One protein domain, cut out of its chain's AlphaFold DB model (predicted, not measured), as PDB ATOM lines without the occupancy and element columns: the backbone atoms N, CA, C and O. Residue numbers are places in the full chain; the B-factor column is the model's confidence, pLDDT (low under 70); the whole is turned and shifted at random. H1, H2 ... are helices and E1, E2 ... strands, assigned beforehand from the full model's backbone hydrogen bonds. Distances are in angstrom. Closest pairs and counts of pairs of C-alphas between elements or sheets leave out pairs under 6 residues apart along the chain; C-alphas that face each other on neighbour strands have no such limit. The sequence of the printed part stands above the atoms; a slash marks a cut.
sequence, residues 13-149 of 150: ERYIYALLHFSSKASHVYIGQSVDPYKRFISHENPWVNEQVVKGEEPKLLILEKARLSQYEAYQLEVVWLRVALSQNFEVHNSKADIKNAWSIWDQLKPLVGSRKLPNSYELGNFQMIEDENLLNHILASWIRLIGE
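What this domain is: This is residues 13 to 149 of the 150 residues of the protein "GIY-YIG nuclease family protein" of Paenibacillus alvei (UniProt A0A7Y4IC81). A twisted three-stranded sheet has the long helix H3 running along one face and the short H1 over the opposite face; H4 and H5 cross H3 without reaching the sheet. H2, which only grazes the sheet, lies toward one end of the long axis, and H6 toward the other. The 137 printed residues, of mixed class, hold six named helices and three named strands, in the order E1 E2 H1 H2 E3 H3 H4 H5 H6. The sheet's order is E2 E1 E3, all antiparallel. The whole is compact, with a radius of gyration of the C-alphas of 15.0 A, yet elongated, spanning 52 by 29 by 27 A.

How they stand to each other: E1, residues 13 to 22, is the inner strand; it forms a hairpin with E2, residues 27 to 34, where N 19 and O 30 are 2.8 A apart. On its other side is E3, residues 60 to 69, with N 18 and O 62 at 2.8 A; E3 bends by 51 degrees at residue 65. H3, residues 71 to 87, is on the sheet at a height of 8.2 A, its closest C-alphas to E2 being Glu 78 and Gly 32, 6.0 A apart. H1, residues 37 to 42, is on the opposite face, over E1, at a height of 8.6 A. E2, H1, H2 and E3 form a split strand-helix-strand unit, two strands running the same way with E1 between them, its crossover right-handed; H2 is residues 47 to 54. H4, residues 96 to 104, touches H3 about perpendicular, at 86 degrees, with the C-alphas of Val 79 and Ala 102 closest at 5.1 A. H5, residues 106 to 112, also touches H3, at 82 degrees, with Val 80 and Leu 109 closest, their C-alphas 6.5 A apart. H6, residues 135 to 147, only just touches H5, with 3 pairs of C-alphas within 8 A, Gln 108 and Ser 142 closest at 6.4 A; the two form a helical hairpin. Every O i to N i+4 pair is within hydrogen-bond range in H1 to H4; H6 has 7 of 9, and H5 1 of 3, beside 2 of 4 O i to N i+3 pairs.

Where its parts are: E1 begins at C-alpha 13, (-1.681, 26.699, 75.045), and is 29.1 A long; E2 measures 22.7 A, E3 24.2 A, H3 24.4 A and H6 18.9 A. H6 ends at C-alpha 147, (14.233, 44.832, 64.110).

The domain as a whole: The C-alphas of Gly 56 and Gly 148, the two farthest apart, are 52.6 A apart. The printed part has no cut. The link from H5 to H6, residues 113 to 134, is long. In the printed part 24 residues have pLDDT under 70, among them residues 132 to 149.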
ATOM      1  N   GLU A  13      -1.588  26.439  73.613       85.88
ATOM      2  CA  GLU A  13      -1.681  26.699  75.045       85.88
ATOM      3  C   GLU A  13      -0.499  26.050  75.780       85.88
ATOM      4  O   GLU A  13      -0.244  24.850  75.652       85.88
ATOM      5  N   ARG A  14       0.249  26.865  76.524       88.19
ATOM      6  CA  ARG A  14       1.401  26.457  77.324       88.19
ATOM      7  C   ARG A  14       1.317  27.085  78.706       88.19
ATOM      8  O   ARG A  14       0.799  28.186  78.890       88.19
ATOM      9  N   TYR A  15       1.875  26.365  79.661       89.12
ATOM     10  CA  TYR A  15       1.893  26.708  81.069       89.12
ATOM     11  C   TYR A  15       3.332  26.884  81.517       89.12
ATOM     12  O   TYR A  15       4.160  26.010  81.249       89.12
ATOM     13  N   ILE A  16       3.613  27.967  82.239       92.38
ATOM     14  CA  ILE A  16       4.806  28.078  83.074       92.38
ATOM     15  C   ILE A  16       4.422  27.621  84.472       92.38
ATOM     16  O   ILE A  16       3.447  28.102  85.049       92.38
ATOM     17  N   TYR A  17       5.183  26.683  85.014       92.12
ATOM     18  CA  TYR A  17       4.949  26.117  86.332       92.12
ATOM     19  C   TYR A  17       6.194  26.242  87.208       92.12
ATOM     20  O   TYR A  17       7.320  26.266  86.710       92.12
ATOM     21  N   ALA A  18       5.979  26.287  88.518       93.50
ATOM     22  CA  ALA A  18       7.007  26.141  89.534       93.50
ATOM     23  C   ALA A  18       6.764  24.886  90.369       93.50
ATOM     24  O   ALA A  18       5.624  24.521  90.650       93.50
ATOM     25  N   LEU A  19       7.848  24.258  90.807       94.19
ATOM     26  CA  LEU A  19       7.859  23.255  91.862       94.19
ATOM     27  C   LEU A  19       8.518  23.890  93.076       94.19
ATOM     28  O   LEU A  19       9.711  24.190  93.037       94.19
ATOM     29  N   LEU A  20       7.731  24.139  94.117       91.88
ATOM     30  CA  LEU A  20       8.148  24.905  95.285       91.88
ATOM     31  C   LEU A  20       8.320  23.993  96.493       91.88
ATOM     32  O   LEU A  20       7.405  23.258  96.864       91.88
ATOM     33  N   HIS A  21       9.469  24.097  97.150       92.38
ATOM     34  CA  HIS A  21       9.712  23.463  98.440       92.38
ATOM     35  C   HIS A  21      10.232  24.503  99.429       92.38
ATOM     36  O   HIS A  21      11.152  25.259  99.122       92.38
ATOM     37  N   PHE A  22       9.641  24.551 100.620       89.25
ATOM     38  CA  PHE A  22      10.004  25.507 101.660       89.25
ATOM     39  C   PHE A  22      10.587  24.744 102.842       89.25
ATOM     40  O   PHE A  22       9.859  24.041 103.540       89.25
ATOM     41  N   SER A  23      11.889  24.898 103.069       85.75
ATOM     42  CA  SER A  23      12.554  24.377 104.261       85.75
ATOM     43  C   SER A  23      12.692  25.474 105.320       85.75
ATOM     44  O   SER A  23      12.454  26.654 105.062       85.75
ATOM     45  N   SER A  24      13.140  25.108 106.522       82.94
ATOM     46  CA  SER A  24      13.456  26.083 107.576       82.94
ATOM     47  C   SER A  24      14.643  26.997 107.242       82.94
ATOM     48  O   SER A  24      14.851  27.991 107.934       82.94
ATOM     49  N   LYS A  25      15.434  26.665 106.211       83.25
ATOM     50  CA  LYS A  25      16.678  27.367 105.859       83.25
ATOM     51  C   LYS A  25      16.612  28.102 104.525       83.25
ATOM     52  O   LYS A  25      17.328  29.084 104.355       83.25
ATOM     53  N   ALA A  26      15.800  27.625 103.586       87.00
ATOM     54  CA  ALA A  26      15.726  28.173 102.239       87.00
ATOM     55  C   ALA A  26      14.396  27.844 101.554       87.00
ATOM     56  O   ALA A  26      13.759  26.820 101.828       87.00
ATOM     57  N   SER A  27      14.025  28.706 100.610       92.88
ATOM     58  CA  SER A  27      12.951  28.460  99.653       92.88
ATOM     59  C   SER A  27      13.569  27.950  98.357       92.88
ATOM     60  O   SER A  27      14.388  28.636  97.750       92.88
ATOM     61  N   HIS A  28      13.189  26.754  97.932       94.00
ATOM     62  CA  HIS A  28      13.709  26.107  96.736       94.00
ATOM     63  C   HIS A  28      12.671  26.146  95.620       94.00
ATOM     64  O   HIS A  28      11.470  25.998  95.873       94.00
ATOM     65  N   VAL A  29      13.133  26.315  94.384       94.88
ATOM     66  CA  VAL A  29      12.258  26.322  93.214       94.88
ATOM     67  C   VAL A  29      12.895  25.647  92.006       94.88
ATOM     68  O   VAL A  29      14.068  25.847  91.694       94.88
ATOM     69  N   TYR A  30      12.083  24.890  91.281       93.94
ATOM     70  CA  TYR A  30      12.321  24.550  89.882       93.94
ATOM     71  C   TYR A  30      11.239  25.211  89.031       93.94
ATOM     72  O   TYR A  30      10.075  25.168  89.414       93.94
ATOM     73  N   ILE A  31      11.596  25.800  87.893       93.25
ATOM     74  CA  ILE A  31      10.643  26.448  86.979       93.25
ATOM     75  C   ILE A  31      10.706  25.752  85.628       93.25
ATOM     76  O   ILE A  31      11.789  25.469  85.135       93.25
ATOM     77  N   GLY A  32       9.564  25.465  85.019       91.88
ATOM     78  CA  GLY A  32       9.527  24.840  83.704       91.88
ATOM     79  C   GLY A  32       8.322  25.272  82.889       91.88
ATOM     80  O   GLY A  32       7.403  25.907  83.404       91.88
ATOM     81  N   GLN A  33       8.316  24.884  81.615       91.44
ATOM     82  CA  GLN A  33       7.160  25.029  80.735       91.44
ATOM     83  C   GLN A  33       6.657  23.688  80.190       91.44
ATOM     84  O   GLN A  33       7.441  22.778  79.909       91.44
ATOM     85  N   SER A  34       5.339  23.553  80.040       91.88
ATOM     86  CA  SER A  34       4.698  22.374  79.446       91.88
ATOM     87  C   SER A  34       3.335  22.728  78.849       91.88
ATOM     88  O   SER A  34       2.700  23.693  79.260       91.88
ATOM     89  N   VAL A  35       2.856  21.917  77.905       90.88
ATOM     90  CA  VAL A  35       1.437  21.915  77.492       90.88
ATOM     91  C   VAL A  35       0.552  21.171  78.502       90.88
ATOM     92  O   VAL A  35      -0.654  21.368  78.536       90.88
ATOM     93  N   ASP A  36       1.163  20.322  79.333       91.19
ATOM     94  CA  ASP A  36       0.517  19.545  80.391       91.19
ATOM     95  C   ASP A  36       1.462  19.490  81.612       91.19
ATOM     96  O   ASP A  36       2.388  18.662  81.656       91.19
ATOM     97  N   PRO A  37       1.339  20.435  82.560       87.69
ATOM     98  CA  PRO A  37       2.241  20.538  83.708       87.69
ATOM     99  C   PRO A  37       2.055  19.388  84.706       87.69
ATOM    100  O   PRO A  37       3.035  18.943  85.297       87.69
ATOM    101  N   TYR A  38       0.844  18.838  84.842       86.94
ATOM    102  CA  TYR A  38       0.571  17.710  85.738       86.94
ATOM    103  C   TYR A  38       1.242  16.430  85.246       86.94
ATOM    104  O   TYR A  38       1.968  15.773  85.994       86.94
ATOM    105  N   LYS A  39       1.082  16.101  83.962       89.00
ATOM    106  CA  LYS A  39       1.770  14.948  83.369       89.00
ATOM    107  C   LYS A  39       3.286  15.110  83.415       89.00
ATOM    108  O   LYS A  39       4.007  14.132  83.627       89.00
ATOM    109  N   ARG A  40       3.782  16.340  83.242       87.50
ATOM    110  CA  ARG A  40       5.212  16.652  83.352       87.50
ATOM    111  C   ARG A  40       5.729  16.504  84.781       87.50
ATOM    112  O   ARG A  40       6.846  16.032  84.946       87.50
ATOM    113  N   PHE A  41       4.929  16.862  85.781       85.44
ATOM    114  CA  PHE A  41       5.256  16.685  87.194       85.44
ATOM    115  C   PHE A  41       5.345  15.202  87.581       85.44
ATOM    116  O   PHE A  41       6.332  14.787  88.175       85.44
ATOM    117  N   ILE A  42       4.387  14.381  87.145       84.31
ATOM    118  CA  ILE A  42       4.392  12.929  87.407       84.31
ATOM    119  C   ILE A  42       5.593  12.233  86.743       84.31
ATOM    120  O   ILE A  42       6.147  11.285  87.289       84.31
ATOM    121  N   SER A  43       5.998  12.692  85.555       85.25
ATOM    122  CA  SER A  43       7.122  12.123  84.791       85.25
ATOM    123  C   SER A  43       8.415  12.938  84.915       85.25
ATOM    124  O   SER A  43       9.249  12.933  84.008       85.25
ATOM    125  N   HIS A  44       8.578  13.701  85.998       81.44
ATOM    126  CA  HIS A  44       9.688  14.638  86.099       81.44
ATOM    127  C   HIS A  44      11.024  13.922  86.335       81.44
ATOM    128  O   HIS A  44      11.217  13.245  87.332       81.44
ATOM    129  N   GLU A  45      12.001  14.139  85.454       80.06
ATOM    130  CA  GLU A  45      13.331  13.508  85.561       80.06
ATOM    131  C   GLU A  45      14.386  14.425  86.208       80.06
ATOM    132  O   GLU A  45      15.585  14.276  85.975       80.06
ATOM    133  N   ASN A  46      13.969  15.427  86.990       83.88
ATOM    134  CA  ASN A  46      14.929  16.342  87.610       83.88
ATOM    135  C   ASN A  46      15.513  15.696  88.886       83.88
ATOM    136  O   ASN A  46      14.733  15.273  89.741       83.88
ATOM    137  N   PRO A  47      16.853  15.640  89.051       86.25
ATOM    138  CA  PRO A  47      17.480  14.992  90.204       86.25
ATOM    139  C   PRO A  47      17.012  15.534  91.556       86.25
ATOM    140  O   PRO A  47      16.770  14.750  92.466       86.25
ATOM    141  N   TRP A  48      16.839  16.854  91.672       88.88
ATOM    142  CA  TRP A  48      16.367  17.483  92.903       88.88
ATOM    143  C   TRP A  48      14.914  17.100  93.203       88.88
ATOM    144  O   TRP A  48      14.614  16.708  94.325       88.88
ATOM    145  N   VAL A  49      14.025  17.130  92.201       86.38
ATOM    146  CA  VAL A  49      12.614  16.724  92.371       86.38
ATOM    147  C   VAL A  49      12.526  15.273  92.843       86.38
ATOM    148  O   VAL A  49      11.856  14.987  93.833       86.38
ATOM    149  N   ASN A  50      13.261  14.371  92.189       86.75
ATOM    150  CA  ASN A  50      13.298  12.956  92.556       86.75
ATOM    151  C   ASN A  50      13.829  12.744  93.978       86.75
ATOM    152  O   ASN A  50      13.288  11.933  94.726       86.75
ATOM    153  N   GLU A  51      14.861  13.491  94.372       88.00
ATOM    154  CA  GLU A  51      15.400  13.444  95.730       88.00
ATOM    155  C   GLU A  51      14.362  13.875  96.776       88.00
ATOM    156  O   GLU A  51      14.224  13.209  97.802       88.00
ATOM    157  N   GLN A  52      13.613  14.954  96.525       86.25
ATOM    158  CA  GLN A  52      12.563  15.418  97.437       86.25
ATOM    159  C   GLN A  52      11.426  14.393  97.574       86.25
ATOM    160  O   GLN A  52      10.991  14.100  98.688       86.25
ATOM    161  N   VAL A  53      10.993  13.786  96.462       84.31
ATOM    162  CA  VAL A  53       9.962  12.731  96.460       84.31
ATOM    163  C   VAL A  53      10.405  11.528  97.299       84.31
ATOM    164  O   VAL A  53       9.645  11.054  98.140       84.31
ATOM    165  N   VAL A  54      11.651  11.067  97.143       86.00
ATOM    166  CA  VAL A  54      12.202   9.949  97.934       86.00
ATOM    167  C   VAL A  54      12.251  10.271  99.433       86.00
ATOM    168  O   VAL A  54      12.080   9.374 100.257       86.00
ATOM    169  N   LYS A  55      12.452  11.540  99.801       87.25
ATOM    170  CA  LYS A  55      12.448  12.005 101.199       87.25
ATOM    171  C   LYS A  55      11.046  12.206 101.785       87.25
ATOM    172  O   LYS A  55      10.937  12.469 102.978       87.25
ATOM    173  N   GLY A  56       9.987  12.084 100.982       84.12
ATOM    174  CA  GLY A  56       8.622  12.421 101.397       84.12
ATOM    175  C   GLY A  56       8.379  13.930 101.534       84.12
ATOM    176  O   GLY A  56       7.388  14.338 102.134       84.12
ATOM    177  N   GLU A  57       9.266  14.756 100.977       87.12
ATOM    178  CA  GLU A  57       9.216  16.225 100.990       87.12
ATOM    179  C   GLU A  57       8.806  16.755  99.606       87.12
ATOM    180  O   GLU A  57       9.390  17.697  99.074       87.12
ATOM    181  N   GLU A  58       7.824  16.100  98.981       86.44
ATOM    182  CA  GLU A  58       7.430  16.361  97.595       86.44
ATOM    183  C   GLU A  58       7.143  17.860  97.352       86.44
ATOM    184  O   GLU A  58       6.349  18.476  98.078       86.44
ATOM    185  N   PRO A  59       7.785  18.479  96.342       89.50
ATOM    186  CA  PRO A  59       7.596  19.891  96.066       89.50
ATOM    187  C   PRO A  59       6.184  20.147  95.536       89.50
ATOM    188  O   PRO A  59       5.611  19.360  94.786       89.50
ATOM    189  N   LYS A  60       5.629  21.306  95.883       90.56
ATOM    190  CA  LYS A  60       4.291  21.713  95.456       90.56
ATOM    191  C   LYS A  60       4.329  22.239  94.027       90.56
ATOM    192  O   LYS A  60       5.033  23.211  93.753       90.56
ATOM    193  N   LEU A  61       3.535  21.637  93.142       91.25
ATOM    194  CA  LEU A  61       3.285  22.164  91.803       91.25
ATOM    195  C   LEU A  61       2.408  23.422  91.883       91.25
ATOM    196  O   LEU A  61       1.315  23.394  92.444       91.25
ATOM    197  N   LEU A  62       2.878  24.506  91.277       91.12
ATOM    198  CA  LEU A  62       2.171  25.772  91.147       91.12
ATOM    199  C   LEU A  62       2.180  26.210  89.685       91.12
ATOM    200  O   LEU A  62       3.242  26.293  89.074       91.12
ATOM    201  N   ILE A  63       1.015  26.530  89.127       91.38
ATOM    202  CA  ILE A  63       0.941  27.134  87.794       91.38
ATOM    203  C   ILE A  63       1.113  28.640  87.943       91.38
ATOM    204  O   ILE A  63       0.312  29.296  88.602       91.38
ATOM    205  N   LEU A  64       2.181  29.169  87.354       89.94
ATOM    206  CA  LEU A  64       2.550  30.576  87.452       89.94
ATOM    207  C   LEU A  64       1.832  31.407  86.398       89.94
ATOM    208  O   LEU A  64       1.297  32.475  86.696       89.94
ATOM    209  N   GLU A  65       1.839  30.908  85.166       89.75
ATOM    210  CA  GLU A  65       1.360  31.654  84.015       89.75
ATOM    211  C   GLU A  65       0.827  30.717  82.935       89.75
ATOM    212  O   GLU A  65       1.382  29.639  82.700       89.75
ATOM    213  N   LYS A  66      -0.243  31.145  82.268       87.38
ATOM    214  CA  LYS A  66      -0.882  30.430  81.164       87.38
ATOM    215  C   LYS A  66      -1.002  31.360  79.961       87.38
ATOM    216  O   LYS A  66      -1.554  32.451  80.080       87.38
ATOM    217  N   ALA A  67      -0.513  30.921  78.802       84.38
ATOM    218  CA  ALA A  67      -0.578  31.708  77.572       84.38
ATOM    219  C   ALA A  67      -0.527  30.835  76.308       84.38
ATOM    220  O   ALA A  67      -0.065  29.692  76.328       84.38
ATOM    221  N   ARG A  68      -0.984  31.386  75.178       83.38
ATOM    222  CA  ARG A  68      -0.822  30.762  73.858       83.38
ATOM    223  C   ARG A  68       0.515  31.170  73.257       83.38
ATOM    224  O   ARG A  68       0.648  32.288  72.776       83.38
ATOM    225  N   LEU A  69       1.484  30.263  73.287       83.50
ATOM    226  CA  LEU A  69       2.878  30.534  72.947       83.50
ATOM    227  C   LEU A  69       3.458  29.417  72.076       83.50
ATOM    228  O   LEU A  69       3.093  28.241  72.192       83.50
ATOM    229  N   SER A  70       4.433  29.770  71.249       83.88
ATOM    230  CA  SER A  70       5.442  28.804  70.822       83.88
ATOM    231  C   SER A  70       6.260  28.342  72.041       83.88
ATOM    232  O   SER A  70       6.379  29.025  73.057       83.88
ATOM    233  N   GLN A  71       6.849  27.161  71.966       82.94
ATOM    234  CA  GLN A  71       7.884  26.663  72.867       82.94
ATOM    235  C   GLN A  71       9.036  27.667  73.025       82.94
ATOM    236  O   GLN A  71       9.591  27.758  74.118       82.94
ATOM    237  N   TYR A  72       9.416  28.404  71.973       81.38
ATOM    238  CA  TYR A  72      10.476  29.414  72.079       81.38
ATOM    239  C   TYR A  72      10.064  30.576  72.993       81.38
ATOM    240  O   TYR A  72      10.818  30.945  73.892       81.38
ATOM    241  N   GLU A  73       8.857  31.110  72.819       81.31
ATOM    242  CA  GLU A  73       8.330  32.180  73.676       81.31
ATOM    243  C   GLU A  73       8.064  31.677  75.102       81.31
ATOM    244  O   GLU A  73       8.377  32.360  76.075       81.31
ATOM    245  N   ALA A  74       7.579  30.440  75.253       85.81
ATOM    246  CA  ALA A  74       7.431  29.808  76.562       85.81
ATOM    247  C   ALA A  74       8.780  29.665  77.287       85.81
ATOM    248  O   ALA A  74       8.853  29.879  78.494       85.81
ATOM    249  N   TYR A  75       9.865  29.370  76.562       84.56
ATOM    250  CA  TYR A  75      11.214  29.341  77.131       84.56
ATOM    251  C   TYR A  75      11.687  30.727  77.596       84.56
ATOM    252  O   TYR A  75      12.308  30.855  78.650       84.56
ATOM    253  N   GLN A  76      11.380  31.787  76.846       82.56
ATOM    254  CA  GLN A  76      11.679  33.156  77.281       82.56
ATOM    255  C   GLN A  76      10.919  33.513  78.565       82.56
ATOM    256  O   GLN A  76      11.473  34.136  79.470       82.56
ATOM    257  N   LEU A  77       9.666  33.078  78.680       86.12
ATOM    258  CA  LEU A  77       8.855  33.315  79.869       86.12
ATOM    259  C   LEU A  77       9.329  32.496  81.079       86.12
ATOM    260  O   LEU A  77       9.372  33.015  82.193       86.12
ATOM    261  N   GLU A  78       9.773  31.256  80.864       89.06
ATOM    262  CA  GLU A  78      10.471  30.452  81.876       89.06
ATOM    263  C   GLU A  78      11.691  31.214  82.425       89.06
ATOM    264  O   GLU A  78      11.860  31.348  83.638       89.06
ATOM    265  N   VAL A  79      12.489  31.815  81.537       86.50
ATOM    266  CA  VAL A  79      13.633  32.662  81.905       86.50
ATOM    267  C   VAL A  79      13.227  33.880  82.746       86.50
ATOM    268  O   VAL A  79      13.925  34.205  83.711       86.50
ATOM    269  N   VAL A  80      12.115  34.552  82.427       86.94
ATOM    270  CA  VAL A  80      11.590  35.670  83.239       86.94
ATOM    271  C   VAL A  80      11.321  35.204  84.666       86.94
ATOM    272  O   VAL A  80      11.786  35.828  85.623       86.94
ATOM    273  N   TRP A  81      10.623  34.083  84.817       90.50
ATOM    274  CA  TRP A  81      10.271  33.537  86.123       90.50
ATOM    275  C   TRP A  81      11.489  33.054  86.917       90.50
ATOM    276  O   TRP A  81      11.544  33.270  88.129       90.50
ATOM    277  N   LEU A  82      12.525  32.520  86.256       90.50
ATOM    278  CA  LEU A  82      13.805  32.212  86.912       90.50
ATOM    279  C   LEU A  82      14.437  33.460  87.535       90.50
ATOM    280  O   LEU A  82      15.052  33.395  88.598       90.50
ATOM    281  N   ARG A  83      14.273  34.624  86.906       86.25
ATOM    282  CA  ARG A  83      14.822  35.887  87.413       86.25
ATOM    283  C   ARG A  83      13.990  36.462  88.552       86.25
ATOM    284  O   ARG A  83      14.579  37.008  89.481       86.25
ATOM    285  N   VAL A  84      12.668  36.283  88.519       89.81
ATOM    286  CA  VAL A  84      11.782  36.572  89.662       89.81
ATOM    287  C   VAL A  84      12.188  35.732  90.877       89.81
ATOM    288  O   VAL A  84      12.323  36.267  91.972       89.81
ATOM    289  N   ALA A  85      12.457  34.437  90.690       91.94
ATOM    290  CA  ALA A  85      12.928  33.560  91.761       91.94
ATOM    291  C   ALA A  85      14.256  34.026  92.368       91.94
ATOM    292  O   ALA A  85      14.367  34.195  93.584       91.94
ATOM    293  N   LEU A  86      15.255  34.273  91.517       88.56
ATOM    294  CA  LEU A  86      16.580  34.708  91.959       88.56
ATOM    295  C   LEU A  86      16.532  36.060  92.686       88.56
ATOM    296  O   LEU A  86      17.222  36.227  93.688       88.56
ATOM    297  N   SER A  87      15.715  37.016  92.229       87.75
ATOM    298  CA  SER A  87      15.577  38.320  92.898       87.75
ATOM    299  C   SER A  87      14.872  38.232  94.256       87.75
ATOM    300  O   SER A  87      15.037  39.120  95.091       87.75
ATOM    301  N   GLN A  88      14.126  37.151  94.493       90.38
ATOM    302  CA  GLN A  88      13.432  36.855  95.748       90.38
ATOM    303  C   GLN A  88      14.196  35.857  96.629       90.38
ATOM    304  O   GLN A  88      13.637  35.333  97.589       90.38
ATOM    305  N   ASN A  89      15.481  35.626  96.333       92.06
ATOM    306  CA  ASN A  89      16.384  34.749  97.083       92.06
ATOM    307  C   ASN A  89      15.931  33.280  97.154       92.06
ATOM    308  O   ASN A  89      16.242  32.583  98.121       92.06
ATOM    309  N   PHE A  90      15.216  32.792  96.138       93.31
ATOM    310  CA  PHE A  90      14.986  31.357  96.001       93.31
ATOM    311  C   PHE A  90      16.256  30.646  95.524       93.31
ATOM    312  O   PHE A  90      16.979  31.133  94.652       93.31
ATOM    313  N   GLU A  91      16.487  29.444  96.044       93.75
ATOM    314  CA  GLU A  91      17.472  28.515  95.507       93.75
ATOM    315  C   GLU A  91      16.884  27.801  94.284       93.75
ATOM    316  O   GLU A  91      15.910  27.052  94.387       93.75
ATOM    317  N   VAL A  92      17.459  28.065  93.111       92.62
ATOM    318  CA  VAL A  92      16.948  27.585  91.821       92.62
ATOM    319  C   VAL A  92      17.630  26.275  91.413       92.62
ATOM    320  O   VAL A  92      18.851  26.236  91.270       92.62
ATOM    321  N   HIS A  93      16.837  25.236  91.131       93.12
ATOM    322  CA  HIS A  93      17.302  23.878  90.775       93.12
ATOM    323  C   HIS A  93      17.234  23.550  89.273       93.12
ATOM    324  O   HIS A  93      17.317  22.390  88.852       93.12
ATOM    325  N   ASN A  94      17.069  24.574  88.435       90.38
ATOM    326  CA  ASN A  94      17.207  24.470  86.982       90.38
ATOM    327  C   ASN A  94      18.663  24.207  86.558       90.38
ATOM    328  O   ASN A  94      19.606  24.400  87.328       90.38
ATOM    329  N   SER A  95      18.875  23.774  85.309       78.31
ATOM    330  CA  SER A  95      20.227  23.469  84.832       78.31
ATOM    331  C   SER A  95      21.091  24.734  84.728       78.31
ATOM    332  O   SER A  95      20.606  25.833  84.447       78.31
ATOM    333  N   LYS A  96      22.419  24.589  84.867       75.69
ATOM    334  CA  LYS A  96      23.367  25.705  84.663       75.69
ATOM    335  C   LYS A  96      23.237  26.346  83.273       75.69
ATOM    336  O   LYS A  96      23.528  27.530  83.122       75.69
ATOM    337  N   ALA A  97      22.826  25.573  82.264       72.94
ATOM    338  CA  ALA A  97      22.617  26.075  80.910       72.94
ATOM    339  C   ALA A  97      21.409  27.020  80.842       72.94
ATOM    340  O   ALA A  97      21.523  28.084  80.241       72.94
ATOM    341  N   ASP A  98      20.308  26.684  81.517       71.62
ATOM    342  CA  ASP A  98      19.110  27.533  81.585       71.62
ATOM    343  C   ASP A  98      19.415  28.852  82.291       71.62
ATOM    344  O   ASP A  98      19.082  29.924  81.790       71.62
ATOM    345  N   ILE A  99      20.166  28.785  83.396       70.88
ATOM    346  CA  ILE A  99      20.616  29.974  84.131       70.88
ATOM    347  C   ILE A  99      21.520  30.853  83.251       70.88
ATOM    348  O   ILE A  99      21.371  32.074  83.237       70.88
ATOM    349  N   LYS A 100      22.444  30.265  82.478       72.25
ATOM    350  CA  LYS A 100      23.322  31.027  81.574       72.25
ATOM    351  C   LYS A 100      22.550  31.648  80.407       72.25
ATOM    352  O   LYS A 100      22.777  32.810  80.072       72.25
ATOM    353  N   ASN A 101      21.637  30.900  79.793       67.69
ATOM    354  CA  ASN A 101      20.798  31.402  78.709       67.69
ATOM    355  C   ASN A 101      19.902  32.542  79.196       67.69
ATOM    356  O   ASN A 101      19.789  33.548  78.493       67.69
ATOM    357  N   ALA A 102      19.379  32.448  80.425       68.06
ATOM    358  CA  ALA A 102      18.614  33.514  81.058       68.06
ATOM    359  C   ALA A 102      19.363  34.853  81.083       68.06
ATOM    360  O   ALA A 102      18.757  35.905  80.898       68.06
ATOM    361  N   TRP A 103      20.687  34.827  81.265       69.62
ATOM    362  CA  TRP A 103      21.509  36.037  81.261       69.62
ATOM    363  C   TRP A 103      21.664  36.629  79.856       69.62
ATOM    364  O   TRP A 103      21.643  37.846  79.714       69.62
ATOM    365  N   SER A 104      21.776  35.793  78.817       70.00
ATOM    366  CA  SER A 104      21.992  36.256  77.434       70.00
ATOM    367  C   SER A 104      20.799  36.980  76.803       70.00
ATOM    368  O   SER A 104      20.986  37.750  75.867       70.00
ATOM    369  N   ILE A 105      19.588  36.742  77.307       70.50
ATOM    370  CA  ILE A 105      18.349  37.353  76.800       70.50
ATOM    371  C   ILE A 105      17.711  38.304  77.821       70.50
ATOM    372  O   ILE A 105      16.587  38.758  77.642       70.50
ATOM    373  N   TRP A 106      18.425  38.605  78.910       71.00
ATOM    374  CA  TRP A 106      17.874  39.303  80.066       71.00
ATOM    375  C   TRP A 106      17.402  40.722  79.761       71.00
ATOM    376  O   TRP A 106      16.293  41.090  80.144       71.00
ATOM    377  N   ASP A 107      18.227  41.512  79.074       69.81
ATOM    378  CA  ASP A 107      17.924  42.925  78.830       69.81
ATOM    379  C   ASP A 107      16.626  43.097  78.028       69.81
ATOM    380  O   ASP A 107      15.883  44.050  78.252       69.81
ATOM    381  N   GLN A 108      16.299  42.115  77.180       67.56
ATOM    382  CA  GLN A 108      15.076  42.076  76.372       67.56
ATOM    383  C   GLN A 108      13.827  41.754  77.206       67.56
ATOM    384  O   GLN A 108      12.727  42.176  76.867       67.56
ATOM    385  N   LEU A 109      13.987  41.003  78.299       74.56
ATOM    386  CA  LEU A 109      12.882  40.454  79.090       74.56
ATOM    387  C   LEU A 109      12.654  41.189  80.415       74.56
ATOM    388  O   LEU A 109      11.633  40.984  81.073       74.56
ATOM    389  N   LYS A 110      13.577  42.075  80.809       75.00
ATOM    390  CA  LYS A 110      13.533  42.852  82.055       75.00
ATOM    391  C   LYS A 110      12.181  43.538  82.333       75.00
ATOM    392  O   LYS A 110      11.757  43.486  83.490       75.00
ATOM    393  N   PRO A 111      11.466  44.134  81.350       75.31
ATOM    394  CA  PRO A 111      10.164  44.757  81.606       75.31
ATOM    395  C   PRO A 111       9.103  43.784  82.138       75.31
ATOM    396  O   PRO A 111       8.242  44.183  82.915       75.31
ATOM    397  N   LEU A 112       9.190  42.500  81.776       74.69
ATOM    398  CA  LEU A 112       8.226  41.475  82.182       74.69
ATOM    399  C   LEU A 112       8.412  41.044  83.650       74.69
ATOM    400  O   LEU A 112       7.544  40.413  84.236       74.69
ATOM    401  N   VAL A 113       9.519  41.388  84.301       73.19
ATOM    402  CA  VAL A 113       9.804  40.901  85.663       73.19
ATOM    403  C   VAL A 113       9.060  41.713  86.723       73.19
ATOM    404  O   VAL A 113       8.652  41.165  87.741       73.19
ATOM    405  N   GLY A 114       8.863  43.015  86.487       69.38
ATOM    406  CA  GLY A 114       8.374  43.955  87.503       69.38
ATOM    407  C   GLY A 114       6.949  43.700  88.008       69.38
ATOM    408  O   GLY A 114       6.605  44.166  89.088       69.38
ATOM    409  N   SER A 115       6.135  42.954  87.259       73.31
ATOM    410  CA  SER A 115       4.753  42.611  87.624       73.31
ATOM    411  C   SER A 115       4.593  41.213  88.231       73.31
ATOM    412  O   SER A 115       3.477  40.823  88.564       73.31
ATOM    413  N   ARG A 116       5.678  40.438  88.364       85.62
ATOM    414  CA  ARG A 116       5.635  39.020  88.753       85.62
ATOM    415  C   ARG A 116       6.244  38.810  90.142       85.62
ATOM    416  O   ARG A 116       7.252  39.421  90.496       85.62
ATOM    417  N   LYS A 117       5.648  37.915  90.934       88.31
ATOM    418  CA  LYS A 117       6.128  37.530  92.272       88.31
ATOM    419  C   LYS A 117       5.847  36.049  92.520       88.31
ATOM    420  O   LYS A 117       4.741  35.603  92.239       88.31
ATOM    421  N   LEU A 118       6.817  35.304  93.057       88.50
ATOM    422  CA  LEU A 118       6.558  33.956  93.565       88.50
ATOM    423  C   LEU A 118       5.940  34.038  94.969       88.50
ATOM    424  O   LEU A 118       6.359  34.879  95.770       88.50
ATOM    425  N   PRO A 119       4.958  33.181  95.293       85.81
ATOM    426  CA  PRO A 119       4.391  33.157  96.631       85.81
ATOM    427  C   PRO A 119       5.403  32.575  97.619       85.81
ATOM    428  O   PRO A 119       6.127  31.627  97.306       85.81
ATOM    429  N   ASN A 120       5.427  33.107  98.839       86.00
ATOM    430  CA  ASN A 120       6.076  32.424  99.959       86.00
ATOM    431  C   ASN A 120       5.185  31.289 100.515       86.00
ATOM    432  O   ASN A 120       4.058  31.078 100.061       86.00
ATOM    433  N   SER A 121       5.674  30.565 101.526       84.00
ATOM    434  CA  SER A 121       4.976  29.413 102.119       84.00
ATOM    435  C   SER A 121       3.567  29.723 102.649       84.00
ATOM    436  O   SER A 121       2.708  28.843 102.611       84.00
ATOM    437  N   TYR A 122       3.311  30.955 103.101       82.75
ATOM    438  CA  TYR A 122       2.018  31.402 103.632       82.75
ATOM    439  C   TYR A 122       1.073  31.930 102.542       82.75
ATOM    440  O   TYR A 122      -0.141  31.949 102.729       82.75
ATOM    441  N   GLU A 123       1.618  32.351 101.399       84.69
ATOM    442  CA  GLU A 123       0.868  32.937 100.281       84.69
ATOM    443  C   GLU A 123       0.410  31.893  99.248       84.69
ATOM    444  O   GLU A 123      -0.476  32.183  98.447       84.69
ATOM    445  N   LEU A 124       0.966  30.673  99.274       81.06
ATOM    446  CA  LEU A 124       0.692  29.606  98.298       81.06
ATOM    447  C   LEU A 124      -0.800  29.359  98.034       81.06
ATOM    448  O   LEU A 124      -1.201  29.234  96.882       81.06
ATOM    449  N   GLY A 125      -1.615  29.274  99.091       74.31
ATOM    450  CA  GLY A 125      -3.047  28.968  98.968       74.31
ATOM    451  C   GLY A 125      -3.870  30.081  98.316       74.31
ATOM    452  O   GLY A 125      -4.981  29.827  97.868       74.31
ATOM    453  N   ASN A 126      -3.314  31.293  98.245       78.56
ATOM    454  CA  ASN A 126      -3.962  32.479  97.691       78.56
ATOM    455  C   ASN A 126      -3.298  32.946  96.389       78.56
ATOM    456  O   ASN A 126      -3.647  34.009  95.875       78.56
ATOM    457  N   PHE A 127      -2.315  32.200  95.876       82.81
ATOM    458  CA  PHE A 127      -1.632  32.580  94.652       82.81
ATOM    459  C   PHE A 127      -2.603  32.533  93.473       82.81
ATOM    460  O   PHE A 127      -3.238  31.511  93.212       82.81
ATOM    461  N   GLN A 128      -2.692  33.646  92.751       78.56
ATOM    462  CA  GLN A 128      -3.466  33.735  91.524       78.56
ATOM    463  C   GLN A 128      -2.529  33.555  90.337       78.56
ATOM    464  O   GLN A 128      -1.574  34.314  90.166       78.56
ATOM    465  N   MET A 129      -2.814  32.534  89.531       84.94
ATOM    466  CA  MET A 129      -2.154  32.331  88.249       84.94
ATOM    467  C   MET A 129      -2.357  33.563  87.365       84.94
ATOM    468  O   MET A 129      -3.452  34.123  87.309       84.94
ATOM    469  N   ILE A 130      -1.305  33.957  86.654       80.94
ATOM    470  CA  ILE A 130      -1.382  35.035  85.674       80.94
ATOM    471  C   ILE A 130      -1.912  34.463  84.354       80.94
ATOM    472  O   ILE A 130      -1.334  33.533  83.789       80.94
ATOM    473  N   GLU A 131      -2.999  35.040  83.850       75.62
ATOM    474  CA  GLU A 131      -3.474  34.835  82.482       75.62
ATOM    475  C   GLU A 131      -3.250  36.137  81.707       75.62
ATOM    476  O   GLU A 131      -3.824  37.169  82.048       75.62
ATOM    477  N   ASP A 132      -2.383  36.112  80.692       68.50
ATOM    478  CA  ASP A 132      -2.151  37.265  79.817       68.50
ATOM    479  C   ASP A 132      -2.475  36.879  78.368       68.50
ATOM    480  O   ASP A 132      -1.655  36.329  77.629       68.50
ATOM    481  N   GLU A 133      -3.712  37.171  77.961       63.09
ATOM    482  CA  GLU A 133      -4.208  36.933  76.599       63.09
ATOM    483  C   GLU A 133      -3.445  37.747  75.537       63.09
ATOM    484  O   GLU A 133      -3.441  37.380  74.362       63.09
ATOM    485  N   ASN A 134      -2.761  38.825  75.942       63.19
ATOM    486  CA  ASN A 134      -1.974  39.703  75.076       63.19
ATOM    487  C   ASN A 134      -0.461  39.507  75.242       63.19
ATOM    488  O   ASN A 134       0.320  40.280  74.681       63.19
ATOM    489  N   LEU A 135      -0.025  38.460  75.949       66.75
ATOM    490  CA  LEU A 135       1.387  38.226  76.241       66.75
ATOM    491  C   LEU A 135       2.243  38.142  74.977       66.75
ATOM    492  O   LEU A 135       3.360  38.654  74.950       66.75
ATOM    493  N   LEU A 136       1.702  37.554  73.906       59.38
ATOM    494  CA  LEU A 136       2.377  37.490  72.612       59.38
ATOM    495  C   LEU A 136       2.697  38.900  72.091       59.38
ATOM    496  O   LEU A 136       3.799  39.132  71.618       59.38
ATOM    497  N   ASN A 137       1.792  39.873  72.251       59.59
ATOM    498  CA  ASN A 137       2.035  41.269  71.875       59.59
ATOM    499  C   ASN A 137       3.083  41.937  72.778       59.59
ATOM    500  O   ASN A 137       3.861  42.754  72.295       59.59
ATOM    501  N   HIS A 138       3.156  41.579  74.063       59.53
ATOM    502  CA  HIS A 138       4.184  42.080  74.985       59.53
ATOM    503  C   HIS A 138       5.582  41.507  74.680       59.53
ATOM    504  O   HIS A 138       6.584  42.231  74.733       59.53
ATOM    505  N   ILE A 139       5.652  40.232  74.288       60.81
ATOM    506  CA  ILE A 139       6.881  39.576  73.824       60.81
ATOM    507  C   ILE A 139       7.286  40.133  72.446       60.81
ATOM    508  O   ILE A 139       8.434  40.541  72.259       60.81
ATOM    509  N   LEU A 140       6.341  40.250  71.507       53.53
ATOM    510  CA  LEU A 140       6.573  40.765  70.153       53.53
ATOM    511  C   LEU A 140       6.905  42.258  70.126       53.53
ATOM    512  O   LEU A 140       7.761  42.642  69.346       53.53
ATOM    513  N   ALA A 141       6.314  43.113  70.964       48.53
ATOM    514  CA  ALA A 141       6.673  44.536  71.026       48.53
ATOM    515  C   ALA A 141       8.122  44.749  71.502       48.53
ATOM    516  O   ALA A 141       8.804  45.667  71.040       48.53
ATOM    517  N   SER A 142       8.614  43.861  72.370       43.22
ATOM    518  CA  SER A 142      10.023  43.816  72.785       43.22
ATOM    519  C   SER A 142      10.941  43.345  71.643       43.22
ATOM    520  O   SER A 142      12.100  43.744  71.574       43.22
ATOM    521  N   TRP A 143      10.404  42.555  70.706       38.16
ATOM    522  CA  TRP A 143      11.080  42.067  69.498       38.16
ATOM    523  C   TRP A 143      11.059  43.084  68.334       38.16
ATOM    524  O   TRP A 143      12.083  43.323  67.697       38.16
ATOM    525  N   ILE A 144       9.917  43.740  68.081       35.41
ATOM    526  CA  ILE A 144       9.699  44.734  67.013       35.41
ATOM    527  C   ILE A 144      10.567  45.977  67.236       35.41
ATOM    528  O   ILE A 144      11.096  46.518  66.266       35.41
ATOM    529  N   ARG A 145      10.788  46.397  68.493       27.33
ATOM    530  CA  ARG A 145      11.713  47.503  68.800       27.33
ATOM    531  C   ARG A 145      13.149  47.254  68.315       27.33
ATOM    532  O   ARG A 145      13.817  48.218  67.985       27.33
ATOM    533  N   LEU A 146      13.604  46.003  68.205       33.28
ATOM    534  CA  LEU A 146      14.983  45.675  67.810       33.28
ATOM    535  C   LEU A 146      15.165  45.406  66.309       33.28
ATOM    536  O   LEU A 146      16.246  45.647  65.784       33.28
ATOM    537  N   ILE A 147      14.133  44.960  65.580       37.38
ATOM    538  CA  ILE A 147      14.233  44.832  64.110       37.38
ATOM    539  C   ILE A 147      14.270  46.218  63.434       37.38
ATOM    540  O   ILE A 147      14.791  46.346  62.332       37.38
ATOM    541  N   GLY A 148      13.752  47.258  64.099       28.17
ATOM    542  CA  GLY A 148      13.772  48.642  63.609       28.17
ATOM    543  C   GLY A 148      14.967  49.501  64.050       28.17
ATOM    544  O   GLY A 148      15.042  50.647  63.620       28.17
ATOM    545  N   GLU A 149      15.872  48.992  64.897       30.38
ATOM    546  CA  GLU A 149      17.033  49.739  65.434       30.38
ATOM    547  C   GLU A 149      18.387  49.304  64.825       30.38
ATOM    548  O   GLU A 149      19.448  49.567  65.396       30.38
TER     549      GLU A 149